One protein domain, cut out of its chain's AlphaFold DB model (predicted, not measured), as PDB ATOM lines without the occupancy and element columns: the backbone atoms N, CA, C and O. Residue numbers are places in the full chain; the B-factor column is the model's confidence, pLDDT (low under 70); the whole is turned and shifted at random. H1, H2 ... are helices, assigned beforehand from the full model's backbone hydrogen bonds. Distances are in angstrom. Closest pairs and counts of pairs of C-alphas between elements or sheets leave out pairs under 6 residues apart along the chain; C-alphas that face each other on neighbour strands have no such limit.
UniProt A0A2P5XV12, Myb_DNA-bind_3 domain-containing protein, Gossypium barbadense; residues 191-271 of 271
ATOM      1  N   ALA A 191     -67.970  47.499  18.752       78.69
ATOM      2  CA  ALA A 191     -66.840  48.330  18.342       78.69
ATOM      3  C   ALA A 191     -65.687  48.296  19.362       78.69
ATOM      4  O   ALA A 191     -64.522  48.189  18.983       78.69
ATOM      5  N   MET A 192     -65.984  48.339  20.666       67.81
ATOM      6  CA  MET A 192     -64.957  48.216  21.708       67.81
ATOM      7  C   MET A 192     -64.281  46.840  21.704       67.81
ATOM      8  O   MET A 192     -63.062  46.763  21.857       67.81
ATOM      9  N   VAL A 193     -65.050  45.761  21.526       74.06
ATOM     10  CA  VAL A 193     -64.517  44.394  21.431       74.06
ATOM     11  C   VAL A 193     -63.641  44.250  20.190       74.06
ATOM     12  O   VAL A 193     -62.534  43.733  20.296       74.06
ATOM     13  N   GLN A 194     -64.091  44.768  19.049       78.12
ATOM     14  CA  GLN A 194     -63.339  44.745  17.800       78.12
ATOM     15  C   GLN A 194     -61.996  45.470  17.941       78.12
ATOM     16  O   GLN A 194     -60.950  44.897  17.647       78.12
ATOM     17  N   VAL A 195     -61.996  46.685  18.498       75.75
ATOM     18  CA  VAL A 195     -60.762  47.445  18.761       75.75
ATOM     19  C   VAL A 195     -59.837  46.703  19.730       75.75
ATOM     20  O   VAL A 195     -58.617  46.740  19.567       75.75
ATOM     21  N   ALA A 196     -60.381  46.025  20.743       67.56
ATOM     22  CA  ALA A 196     -59.583  45.235  21.678       67.56
ATOM     23  C   ALA A 196     -58.946  44.008  21.004       67.56
ATOM     24  O   ALA A 196     -57.771  43.734  21.245       67.56
ATOM     25  N   ILE A 197     -59.687  43.309  20.140       76.06
ATOM     26  CA  ILE A 197     -59.177  42.179  19.356       76.06
ATOM     27  C   ILE A 197     -58.080  42.656  18.403       76.06
ATOM     28  O   ILE A 197     -56.995  42.090  18.398       76.06
ATOM     29  N   GLU A 198     -58.311  43.733  17.651       75.38
ATOM     30  CA  GLU A 198     -57.321  44.284  16.719       75.38
ATOM     31  C   GLU A 198     -56.034  44.727  17.419       75.38
ATOM     32  O   GLU A 198     -54.940  44.478  16.911       75.38
ATOM     33  N   ARG A 199     -56.145  45.363  18.592       73.31
ATOM     34  CA  ARG A 199     -54.983  45.706  19.424       73.31
ATOM     35  C   ARG A 199     -54.246  44.451  19.881       73.31
ATOM     36  O   ARG A 199     -53.043  44.360  19.679       73.31
ATOM     37  N   SER A 200     -54.972  43.458  20.391       72.56
ATOM     38  CA  SER A 200     -54.388  42.187  20.829       72.56
ATOM     39  C   SER A 200     -53.686  41.431  19.698       72.56
ATOM     40  O   SER A 200     -52.639  40.836  19.935       72.56
ATOM     41  N   ILE A 201     -54.240  41.441  18.481       75.31
ATOM     42  CA  ILE A 201     -53.628  40.806  17.306       75.31
ATOM     43  C   ILE A 201     -52.315  41.509  16.964       75.31
ATOM     44  O   ILE A 201     -51.288  40.846  16.842       75.31
ATOM     45  N   LYS A 202     -52.323  42.844  16.868       73.81
ATOM     46  CA  LYS A 202     -51.116  43.628  16.564       73.81
ATOM     47  C   LYS A 202     -50.027  43.435  17.616       73.81
ATOM     48  O   LYS A 202     -48.861  43.271  17.261       73.81
ATOM     49  N   ASP A 203     -50.405  43.407  18.891       70.19
ATOM     50  CA  ASP A 203     -49.473  43.147  19.986       70.19
ATOM     51  C   ASP A 203     -48.872  41.739  19.854       70.19
ATOM     52  O   ASP A 203     -47.653  41.580  19.904       70.19
ATOM     53  N   MET A 204     -49.694  40.719  19.585       73.12
ATOM     54  CA  MET A 204     -49.237  39.341  19.372       73.12
ATOM     55  C   MET A 204     -48.315  39.200  18.149       73.12
ATOM     56  O   MET A 204     -47.313  38.484  18.208       73.12
ATOM     57  N   GLU A 205     -48.615  39.874  17.039       74.06
ATOM     58  CA  GLU A 205     -47.762  39.904  15.846       74.06
ATOM     59  C   GLU A 205     -46.403  40.545  16.141       74.06
ATOM     60  O   GLU A 205     -45.361  39.986  15.780       74.06
ATOM     61  N   LEU A 206     -46.399  41.674  16.857       73.94
ATOM     62  CA  LEU A 206     -45.181  42.352  17.290       73.94
ATOM     63  C   LEU A 206     -44.338  41.452  18.208       73.94
ATOM     64  O   LEU A 206     -43.121  41.348  18.021       73.94
ATOM     65  N   MET A 207     -44.977  40.750  19.152       70.44
ATOM     66  CA  MET A 207     -44.303  39.778  20.019       70.44
ATOM     67  C   MET A 207     -43.679  38.639  19.215       70.44
ATOM     68  O   MET A 207     -42.505  38.318  19.414       70.44
ATOM     69  N   ASN A 208     -44.430  38.054  18.281       74.88
ATOM     70  CA  ASN A 208     -43.955  36.960  17.436       74.88
ATOM     71  C   ASN A 208     -42.776  37.385  16.557       74.88
ATOM     72  O   ASN A 208     -41.808  36.636  16.403       74.88
ATOM     73  N   LEU A 209     -42.811  38.599  16.004       77.00
ATOM     74  CA  LEU A 209     -41.699  39.144  15.232       77.00
ATOM     75  C   LEU A 209     -40.450  39.338  16.108       77.00
ATOM     76  O   LEU A 209     -39.342  38.970  15.701       77.00
ATOM     77  N   LYS A 210     -40.614  39.860  17.330       78.38
ATOM     78  CA  LYS A 210     -39.517  40.032  18.295       78.38
ATOM     79  C   LYS A 210     -38.915  38.683  18.710       78.38
ATOM     80  O   LYS A 210     -37.689  38.559  18.715       78.38
ATOM     81  N   ALA A 211     -39.752  37.680  18.981       76.81
ATOM     82  CA  ALA A 211     -39.340  36.313  19.302       76.81
ATOM     83  C   ALA A 211     -38.512  35.696  18.171       76.81
ATOM     84  O   ALA A 211     -37.367  35.298  18.382       76.81
ATOM     85  N   ARG A 212     -39.043  35.719  16.942       78.06
ATOM     86  CA  ARG A 212     -38.348  35.229  15.743       78.06
ATOM     87  C   ARG A 212     -37.011  35.933  15.533       78.06
ATOM     88  O   ARG A 212     -36.020  35.290  15.212       78.06
ATOM     89  N   THR A 213     -36.952  37.244  15.766       84.75
ATOM     90  CA  THR A 213     -35.707  38.014  15.638       84.75
ATOM     91  C   THR A 213     -34.648  37.560  16.644       84.75
ATOM     92  O   THR A 213     -33.475  37.449  16.282       84.75
ATOM     93  N   LEU A 214     -35.037  37.291  17.895       86.25
ATOM     94  CA  LEU A 214     -34.135  36.769  18.926       86.25
ATOM     95  C   LEU A 214     -33.653  35.359  18.583       86.25
ATOM     96  O   LEU A 214     -32.447  35.129  18.597       86.25
ATOM     97  N   ILE A 215     -34.570  34.469  18.199       85.00
ATOM     98  CA  ILE A 215     -34.266  33.090  17.793       85.00
ATOM     99  C   ILE A 215     -33.277  33.089  16.626       85.00
ATOM    100  O   ILE A 215     -32.210  32.494  16.731       85.00
ATOM    101  N   ASN A 216     -33.560  33.841  15.559       86.12
ATOM    102  CA  ASN A 216     -32.672  33.947  14.399       86.12
ATOM    103  C   ASN A 216     -31.298  34.514  14.776       86.12
ATOM    104  O   ASN A 216     -30.272  34.100  14.241       86.12
ATOM    105  N   SER A 217     -31.268  35.480  15.694       86.31
ATOM    106  CA  SER A 217     -30.025  36.084  16.175       86.31
ATOM    107  C   SER A 217     -29.206  35.109  17.025       86.31
ATOM    108  O   SER A 217     -27.977  35.156  16.973       86.31
ATOM    109  N   LEU A 218     -29.857  34.250  17.805       85.88
ATOM    110  CA  LEU A 218     -29.201  33.233  18.619       85.88
ATOM    111  C   LEU A 218     -28.719  32.067  17.754       85.88
ATOM    112  O   LEU A 218     -27.560  31.698  17.866       85.88
ATOM    113  N   ALA A 219     -29.528  31.590  16.808       85.31
ATOM    114  CA  ALA A 219     -29.114  30.588  15.825       85.31
ATOM    115  C   ALA A 219     -27.854  31.035  15.064       85.31
ATOM    116  O   ALA A 219     -26.863  30.315  15.033       85.31
ATOM    117  N   LYS A 220     -27.831  32.283  14.566       85.75
ATOM    118  CA  LYS A 220     -26.627  32.864  13.946       85.75
ATOM    119  C   LYS A 220     -25.425  32.891  14.886       85.75
ATOM    120  O   LYS A 220     -24.317  32.684  14.423       85.75
ATOM    121  N   LEU A 221     -25.630  33.167  16.178       86.31
ATOM    122  CA  LEU A 221     -24.547  33.184  17.166       86.31
ATOM    123  C   LEU A 221     -23.958  31.784  17.382       86.31
ATOM    124  O   LEU A 221     -22.748  31.654  17.501       86.31
ATOM    125  N   VAL A 222     -24.809  30.761  17.427       83.50
ATOM    126  CA  VAL A 222     -24.402  29.358  17.588       83.50
ATOM    127  C   VAL A 222     -23.654  28.852  16.358       83.50
ATOM    128  O   VAL A 222     -22.705  28.090  16.492       83.50
ATOM    129  N   SER A 223     -24.040  29.308  15.165       84.31
ATOM    130  CA  SER A 223     -23.358  28.959  13.916       84.31
ATOM    131  C   SER A 223     -22.033  29.699  13.687       84.31
ATOM    132  O   SER A 223     -21.374  29.411  12.691       84.31
ATOM    133  N   LEU A 224     -21.628  30.645  14.551       84.81
ATOM    134  CA  LEU A 224     -20.378  31.392  14.360       84.81
ATOM    135  C   LEU A 224     -19.152  30.492  14.601       84.81
ATOM    136  O   LEU A 224     -18.936  30.044  15.734       84.81
ATOM    137  N   PRO A 225     -18.290  30.281  13.589       78.75
ATOM    138  CA  PRO A 225     -17.058  29.529  13.775       78.75
ATOM    139  C   PRO A 225     -16.136  30.260  14.764       78.75
ATOM    140  O   PRO A 225     -15.946  31.471  14.693       78.75
ATOM    141  N   GLY A 226     -15.565  29.523  15.720       79.88
ATOM    142  CA  GLY A 226     -14.648  30.074  16.728       79.88
ATOM    143  C   GLY A 226     -15.309  30.609  18.005       79.88
ATOM    144  O   GLY A 226     -14.597  31.090  18.890       79.88
ATOM    145  N   LEU A 227     -16.636  30.499  18.139       81.81
ATOM    146  CA  LEU A 227     -17.351  30.789  19.381       81.81
ATOM    147  C   LEU A 227     -17.938  29.499  19.967       81.81
ATOM    148  O   LEU A 227     -18.941  28.982  19.488       81.81
ATOM    149  N   ILE A 228     -17.303  28.967  21.012       80.62
ATOM    150  CA  ILE A 228     -17.731  27.703  21.625       80.62
ATOM    151  C   ILE A 228     -18.865  27.988  22.628       80.62
ATOM    152  O   ILE A 228     -18.657  28.821  23.521       80.62
ATOM    153  N   PRO A 229     -20.017  27.291  22.552       75.75
ATOM    154  CA  PRO A 229     -21.170  27.505  23.436       75.75
ATOM    155  C   PRO A 229     -20.884  27.395  24.942       75.75
ATOM    156  O   PRO A 229     -21.605  27.972  25.749       75.75
ATOM    157  N   SER A 230     -19.819  26.692  25.332       73.62
ATOM    158  CA  SER A 230     -19.391  26.533  26.728       73.62
ATOM    159  C   SER A 230     -18.485  27.659  27.247       73.62
ATOM    160  O   SER A 230     -18.120  27.663  28.420       73.62
ATOM    161  N   THR A 231     -18.099  28.625  26.407       84.25
ATOM    162  CA  THR A 231     -17.146  29.673  26.808       84.25
ATOM    163  C   THR A 231     -17.831  30.891  27.437       84.25
ATOM    164  O   THR A 231     -18.906  31.297  26.990       84.25
ATOM    165  N   PRO A 232     -17.175  31.589  28.388       83.81
ATOM    166  CA  PRO A 232     -17.677  32.859  28.928       83.81
ATOM    167  C   PRO A 232     -17.958  33.916  27.848       83.81
ATOM    168  O   PRO A 232     -18.896  34.704  27.968       83.81
ATOM    169  N   LYS A 233     -17.190  33.889  26.750       84.75
ATOM    170  CA  LYS A 233     -17.374  34.759  25.576       84.75
ATOM    171  C   LYS A 233     -18.713  34.510  24.879       84.75
ATOM    172  O   LYS A 233     -19.353  35.464  24.443       84.75
ATOM    173  N   PHE A 234     -19.165  33.256  24.803       87.19
ATOM    174  CA  PHE A 234     -20.480  32.920  24.259       87.19
ATOM    175  C   PHE A 234     -21.610  33.416  25.167       87.19
ATOM    176  O   PHE A 234     -22.545  34.060  24.688       87.19
ATOM    177  N   CYS A 235     -21.496  33.207  26.483       84.44
ATOM    178  CA  CYS A 235     -22.471  33.718  27.452       84.44
ATOM    179  C   CYS A 235     -22.589  35.246  27.381       84.44
ATOM    180  O   CYS A 235     -23.696  35.784  27.343       84.44
ATOM    181  N   PHE A 236     -21.457  35.947  27.279       87.88
ATOM    182  CA  PHE A 236     -21.432  37.388  27.046       87.88
ATOM    183  C   PHE A 236     -22.092  37.764  25.714       87.88
ATOM    184  O   PHE A 236     -22.947  38.641  25.668       87.88
ATOM    185  N   ALA A 237     -21.802  37.057  24.625       87.88
ATOM    186  CA  ALA A 237     -22.449  37.322  23.342       87.88
ATOM    187  C   ALA A 237     -23.983  37.154  23.392       87.88
ATOM    188  O   ALA A 237     -24.707  37.858  22.680       87.88
ATOM    189  N   CYS A 238     -24.496  36.282  24.264       85.56
ATOM    190  CA  CYS A 238     -25.930  36.144  24.515       85.56
ATOM    191  C   CYS A 238     -26.527  37.366  25.228       85.56
ATOM    192  O   CYS A 238     -27.669  37.736  24.944       85.56
ATOM    193  N   THR A 239     -25.773  38.048  26.098       86.75
ATOM    194  CA  THR A 239     -26.231  39.310  26.708       86.75
ATOM    195  C   THR A 239     -26.313  40.430  25.670       86.75
ATOM    196  O   THR A 239     -27.262  41.212  25.696       86.75
ATOM    197  N   LEU A 240     -25.419  40.444  24.673       87.19
ATOM    198  CA  LEU A 240     -25.472  41.400  23.558       87.19
ATOM    199  C   LEU A 240     -26.719  41.215  22.674       87.19
ATOM    200  O   LEU A 240     -27.196  42.183  22.087       87.19
ATOM    201  N   ILE A 241     -27.268  39.996  22.577       87.25
ATOM    202  CA  ILE A 241     -28.520  39.725  21.842       87.25
ATOM    203  C   ILE A 241     -29.740  40.317  22.564       87.25
ATOM    204  O   ILE A 241     -30.708  40.697  21.895       87.25
ATOM    205  N   LYS A 242     -29.709  40.398  23.905       81.94
ATOM    206  CA  LYS A 242     -30.796  41.001  24.701       81.94
ATOM    207  C   LYS A 242     -30.953  42.484  24.380       81.94
ATOM    208  O   LYS A 242     -32.077  42.972  24.304       81.94
ATOM    209  N   ASP A 243     -29.840  43.179  24.153       84.50
ATOM    210  CA  ASP A 243     -29.856  44.587  23.775       84.50
ATOM    211  C   ASP A 243     -30.225  44.739  22.281       84.50
ATOM    212  O   ASP A 243     -29.478  44.307  21.393       84.50
ATOM    213  N   PRO A 244     -31.365  45.380  21.955       83.19
ATOM    214  CA  PRO A 244     -31.821  45.523  20.577       83.19
ATOM    215  C   PRO A 244     -30.851  46.329  19.702       83.19
ATOM    216  O   PRO A 244     -30.751  46.049  18.503       83.19
ATOM    217  N   LYS A 245     -30.122  47.299  20.267       86.75
ATOM    218  CA  LYS A 245     -29.146  48.111  19.529       86.75
ATOM    219  C   LYS A 245     -27.907  47.283  19.212       86.75
ATOM    220  O   LYS A 245     -27.539  47.177  18.042       86.75
ATOM    221  N   LYS A 246     -27.320  46.632  20.223       88.50
ATOM    222  CA  LYS A 246     -26.141  45.763  20.047       88.50
ATOM    223  C   LYS A 246     -26.444  44.608  19.081       88.50
ATOM    224  O   LYS A 246     -25.657  44.336  18.175       88.50
ATOM    225  N   ARG A 247     -27.634  44.004  19.172       89.88
ATOM    226  CA  ARG A 247     -28.113  42.983  18.224       89.88
ATOM    227  C   ARG A 247     -28.196  43.498  16.786       89.88
ATOM    228  O   ARG A 247     -27.794  42.789  15.867       89.88
ATOM    229  N   THR A 248     -28.723  44.706  16.587       87.50
ATOM    230  CA  THR A 248     -28.856  45.309  15.250       87.50
ATOM    231  C   THR A 248     -27.488  45.562  14.628       87.50
ATOM    232  O   THR A 248     -27.262  45.152  13.492       87.50
ATOM    233  N   ILE A 249     -26.555  46.138  15.395       89.06
ATOM    234  CA  ILE A 249     -25.170  46.372  14.956       89.06
ATOM    235  C   ILE A 249     -24.528  45.051  14.531       89.06
ATOM    236  O   ILE A 249     -24.075  44.920  13.398       89.06
ATOM    237  N   ARG A 250     -24.580  44.024  15.381       87.38
ATOM    238  CA  ARG A 250     -24.013  42.712  15.056       87.38
ATOM    239  C   ARG A 250     -24.616  42.096  13.793       87.38
ATOM    240  O   ARG A 250     -23.899  41.522  12.983       87.38
ATOM    241  N   ASN A 251     -25.935  42.198  13.627       85.88
ATOM    242  CA  ASN A 251     -26.632  41.635  12.472       85.88
ATOM    243  C   ASN A 251     -26.365  42.425  11.178       85.88
ATOM    244  O   ASN A 251     -26.513  41.848  10.104       85.88
ATOM    245  N   SER A 252     -25.970  43.700  11.273       88.00
ATOM    246  CA  SER A 252     -25.528  44.506  10.125       88.00
ATOM    247  C   SER A 252     -24.105  44.192   9.655       88.00
ATOM    248  O   SER A 252     -23.749  44.562   8.540       88.00
ATOM    249  N   LEU A 253     -23.301  43.494  10.466       88.88
ATOM    250  CA  LEU A 253     -21.970  43.060  10.050       88.88
ATOM    251  C   LEU A 253     -22.096  41.930   9.011       88.88
ATOM    252  O   LEU A 253     -22.823  40.962   9.279       88.88
ATOM    253  N   PRO A 254     -21.419  42.035   7.853       82.44
ATOM    254  CA  PRO A 254     -21.552  41.075   6.758       82.44
ATOM    255  C   PRO A 254     -20.871  39.739   7.073       82.44
ATOM    256  O   PRO A 254     -21.477  38.692   6.849       82.44
ATOM    257  N   ASP A 255     -19.678  39.790   7.670       88.06
ATOM    258  CA  ASP A 255     -18.810  38.626   7.850       88.06
ATOM    259  C   ASP A 255     -18.866  38.062   9.269       88.06
ATOM    260  O   ASP A 255     -18.944  38.795  10.264       88.06
ATOM    261  N   ASP A 256     -18.757  36.740   9.370       88.44
ATOM    262  CA  ASP A 256     -18.731  36.042  10.653       88.44
ATOM    263  C   ASP A 256     -17.458  36.358  11.453       88.44
ATOM    264  O   ASP A 256     -17.529  36.547  12.671       88.44
ATOM    265  N   ASP A 257     -16.326  36.574  10.776       87.56
ATOM    266  CA  ASP A 257     -15.082  37.027  11.408       87.56
ATOM    267  C   ASP A 257     -15.211  38.430  12.011       87.56
ATOM    268  O   ASP A 257     -14.724  38.678  13.117       87.56
ATOM    269  N   ALA A 258     -15.906  39.347  11.328       89.38
ATOM    270  CA  ALA A 258     -16.156  40.695  11.836       89.38
ATOM    271  C   ALA A 258     -17.064  40.659  13.076       89.38
ATOM    272  O   ALA A 258     -16.805  41.352  14.064       89.38
ATOM    273  N   ARG A 259     -18.096  39.803  13.064       90.25
ATOM    274  CA  ARG A 259     -18.972  39.575  14.227       90.25
ATOM    275  C   ARG A 259     -18.192  39.008  15.406       90.25
ATOM    276  O   ARG A 259     -18.371  39.479  16.529       90.25
ATOM    277  N   LEU A 260     -17.317  38.036  15.161       89.75
ATOM    278  CA  LEU A 260     -16.497  37.414  16.195       89.75
ATOM    279  C   LEU A 260     -15.503  38.409  16.810       89.75
ATOM    280  O   LEU A 260     -15.398  38.479  18.035       89.75
ATOM    281  N   HIS A 261     -14.801  39.200  15.993       89.81
ATOM    282  CA  HIS A 261     -13.877  40.230  16.481       89.81
ATOM    283  C   HIS A 261     -14.591  41.300  17.299       89.81
ATOM    284  O   HIS A 261     -14.101  41.690  18.353       89.81
ATOM    285  N   TRP A 262     -15.773  41.728  16.863       91.69
ATOM    286  CA  TRP A 262     -16.565  42.705  17.600       91.69
ATOM    287  C   TRP A 262     -17.008  42.182  18.975       91.69
ATOM    288  O   TRP A 262     -16.900  42.895  19.972       91.69
ATOM    289  N   ILE A 263     -17.440  40.918  19.055       90.62
ATOM    290  CA  ILE A 263     -17.771  40.267  20.333       90.62
ATOM    291  C   ILE A 263     -16.535  40.185  21.238       90.62
ATOM    292  O   ILE A 263     -16.634  40.489  22.424       90.62
ATOM    293  N   LYS A 264     -15.376  39.790  20.691       89.88
ATOM    294  CA  LYS A 264     -14.112  39.707  21.444       89.88
ATOM    295  C   LYS A 264     -13.689  41.073  21.985       89.88
ATOM    296  O   LYS A 264     -13.413  41.178  23.172       89.88
ATOM    297  N   TYR A 265     -13.730  42.107  21.148       91.19
ATOM    298  CA  TYR A 265     -13.419  43.483  21.530       91.19
ATOM    299  C   TYR A 265     -14.301  43.968  22.688       91.19
ATOM    300  O   TYR A 265     -13.795  44.458  23.693       91.19
ATOM    301  N   LEU A 266     -15.619  43.760  22.600       89.50
ATOM    302  CA  LEU A 266     -16.540  44.149  23.672       89.50
ATOM    303  C   LEU A 266     -16.326  43.357  24.966       89.50
ATOM    304  O   LEU A 266     -16.482  43.911  26.052       89.50
ATOM    305  N   TYR A 267     -15.968  42.078  24.852       88.62
ATOM    306  CA  TYR A 267     -15.656  41.233  26.002       88.62
ATOM    307  C   TYR A 267     -14.381  41.700  26.715       88.62
ATOM    308  O   TYR A 267     -14.353  41.763  27.940       88.62
ATOM    309  N   GLU A 268     -13.343  42.054  25.956       89.38
ATOM    310  CA  GLU A 268     -12.066  42.554  26.484       89.38
ATOM    311  C   GLU A 268     -12.198  43.950  27.107       89.38
ATOM    312  O   GLU A 268     -11.563  44.228  28.122       89.38
ATOM    313  N   GLU A 269     -13.066  44.807  26.564       85.88
ATOM    314  CA  GLU A 269     -13.370  46.117  27.151       85.88
ATOM    315  C   GLU A 269     -14.394  46.071  28.301       85.88
ATOM    316  O   GLU A 269     -14.633  47.095  28.943       85.88
ATOM    317  N   GLY A 270     -15.017  44.916  28.565       75.12
ATOM    318  CA  GLY A 270     -16.030  44.750  29.613       75.12
ATOM    319  C   GLY A 270     -17.319  45.560  29.394       75.12
ATOM    320  O   GLY A 270     -17.918  46.007  30.374       75.12
ATOM    321  N   LYS A 271     -17.732  45.789  28.136       57.28
ATOM    322  CA  LYS A 271     -18.813  46.729  27.744       57.28
ATOM    323  C   LYS A 271     -20.168  46.117  27.365       57.28
ATOM    324  O   LYS A 271     -20.255  45.150  26.583       57.28
TER     325      LYS A 271
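What this domain is: This is residues 191 to 271 of the 271 residues of the protein "Myb_DNA-bind_3 domain-containing protein" of Gossypium barbadense (UniProt A0A2P5XV12). One long straight helix, H1, has a small compact head at its far end: residues 191 to 209 of H1 stick out as a free arm, and its last part joins the head made with the short helices H2, H3 and H4. H2 folds back along the last part of H1 as a hairpin, H4 crosses H2, and H3 makes a corner with the end of H2. The printed part has 81 residues with four named helices in the order H1, H2, H3, H4 and no named strand, and its class is all helix. The whole is loose, with a radius of gyration of the C-alphas of 16.8 A, and spans 55 by 24 by 23 A, the free arm making the length.

Where its parts are: H1 runs from residue 191 to 222, 46.5 A from first to last C-alpha, beginning at C-alpha 191 at (-66.840, 48.330, 18.342) and ending at C-alpha 222 at (-24.402, 29.358, 17.588). H2 holds residues 232 to 242 and is 16.0 A long. H3 holds residues 244 to 252 and is 12.2 A long. H4 holds residues 256 to 268, is 18.4 A long and ends at C-alpha 268 at (-12.066, 42.554, 26.484).

How they stand to each other: H2 is the hub, touching the three other helices. H1 touches it with residues 214 to 221 alone, at a shallow tilt of 23 degrees, opposite ways; their closest C-alphas, of Ser 217 and Ile 241, are 6.9 A apart. H4 touches H2 with residues 263 to 267 alone, about perpendicular at 78 degrees; their closest C-alphas, of Ala 237 and Ile 263, are 6.3 A apart. H2 and H3 only just touch, with 3 pairs of C-alphas within 8 A, and only at the corner; the closest C-alphas, of Ile 241 and Arg 247, are 4.9 A apart. The lines of H2 and H3 stand at 72 degrees, only just about perpendicular. H3 is close to H1 but not clearly touching, the closest C-alphas, of Ser 217 and Arg 247, being 7.4 A apart. H3 and H4 are also close but not clearly touching, with the closest C-alphas, of Arg 250 and Arg 259, 6.0 A apart. H1 and H4 are apart. Every O i to N i+4 pair is within hydrogen-bond range in H1, H3 and H4, and 6 of 7 are in H2.

The domain as a whole: The C-alphas farthest apart, of Ala 191 and Glu 268, are 55.7 A apart. Without residues 191 to 209, which stand free, the body of 62 residues spans 28 by 21 by 20 A, with a radius of gyration of 10.6 A. The printed part has no cut and no long link: the links H2 to H3 and H3 to H4 are tight, and H1 to H2, of 9 residues, is short. Mean pLDDT of the printed part is 82.4, and residues 192, 196 and 271 are under 70.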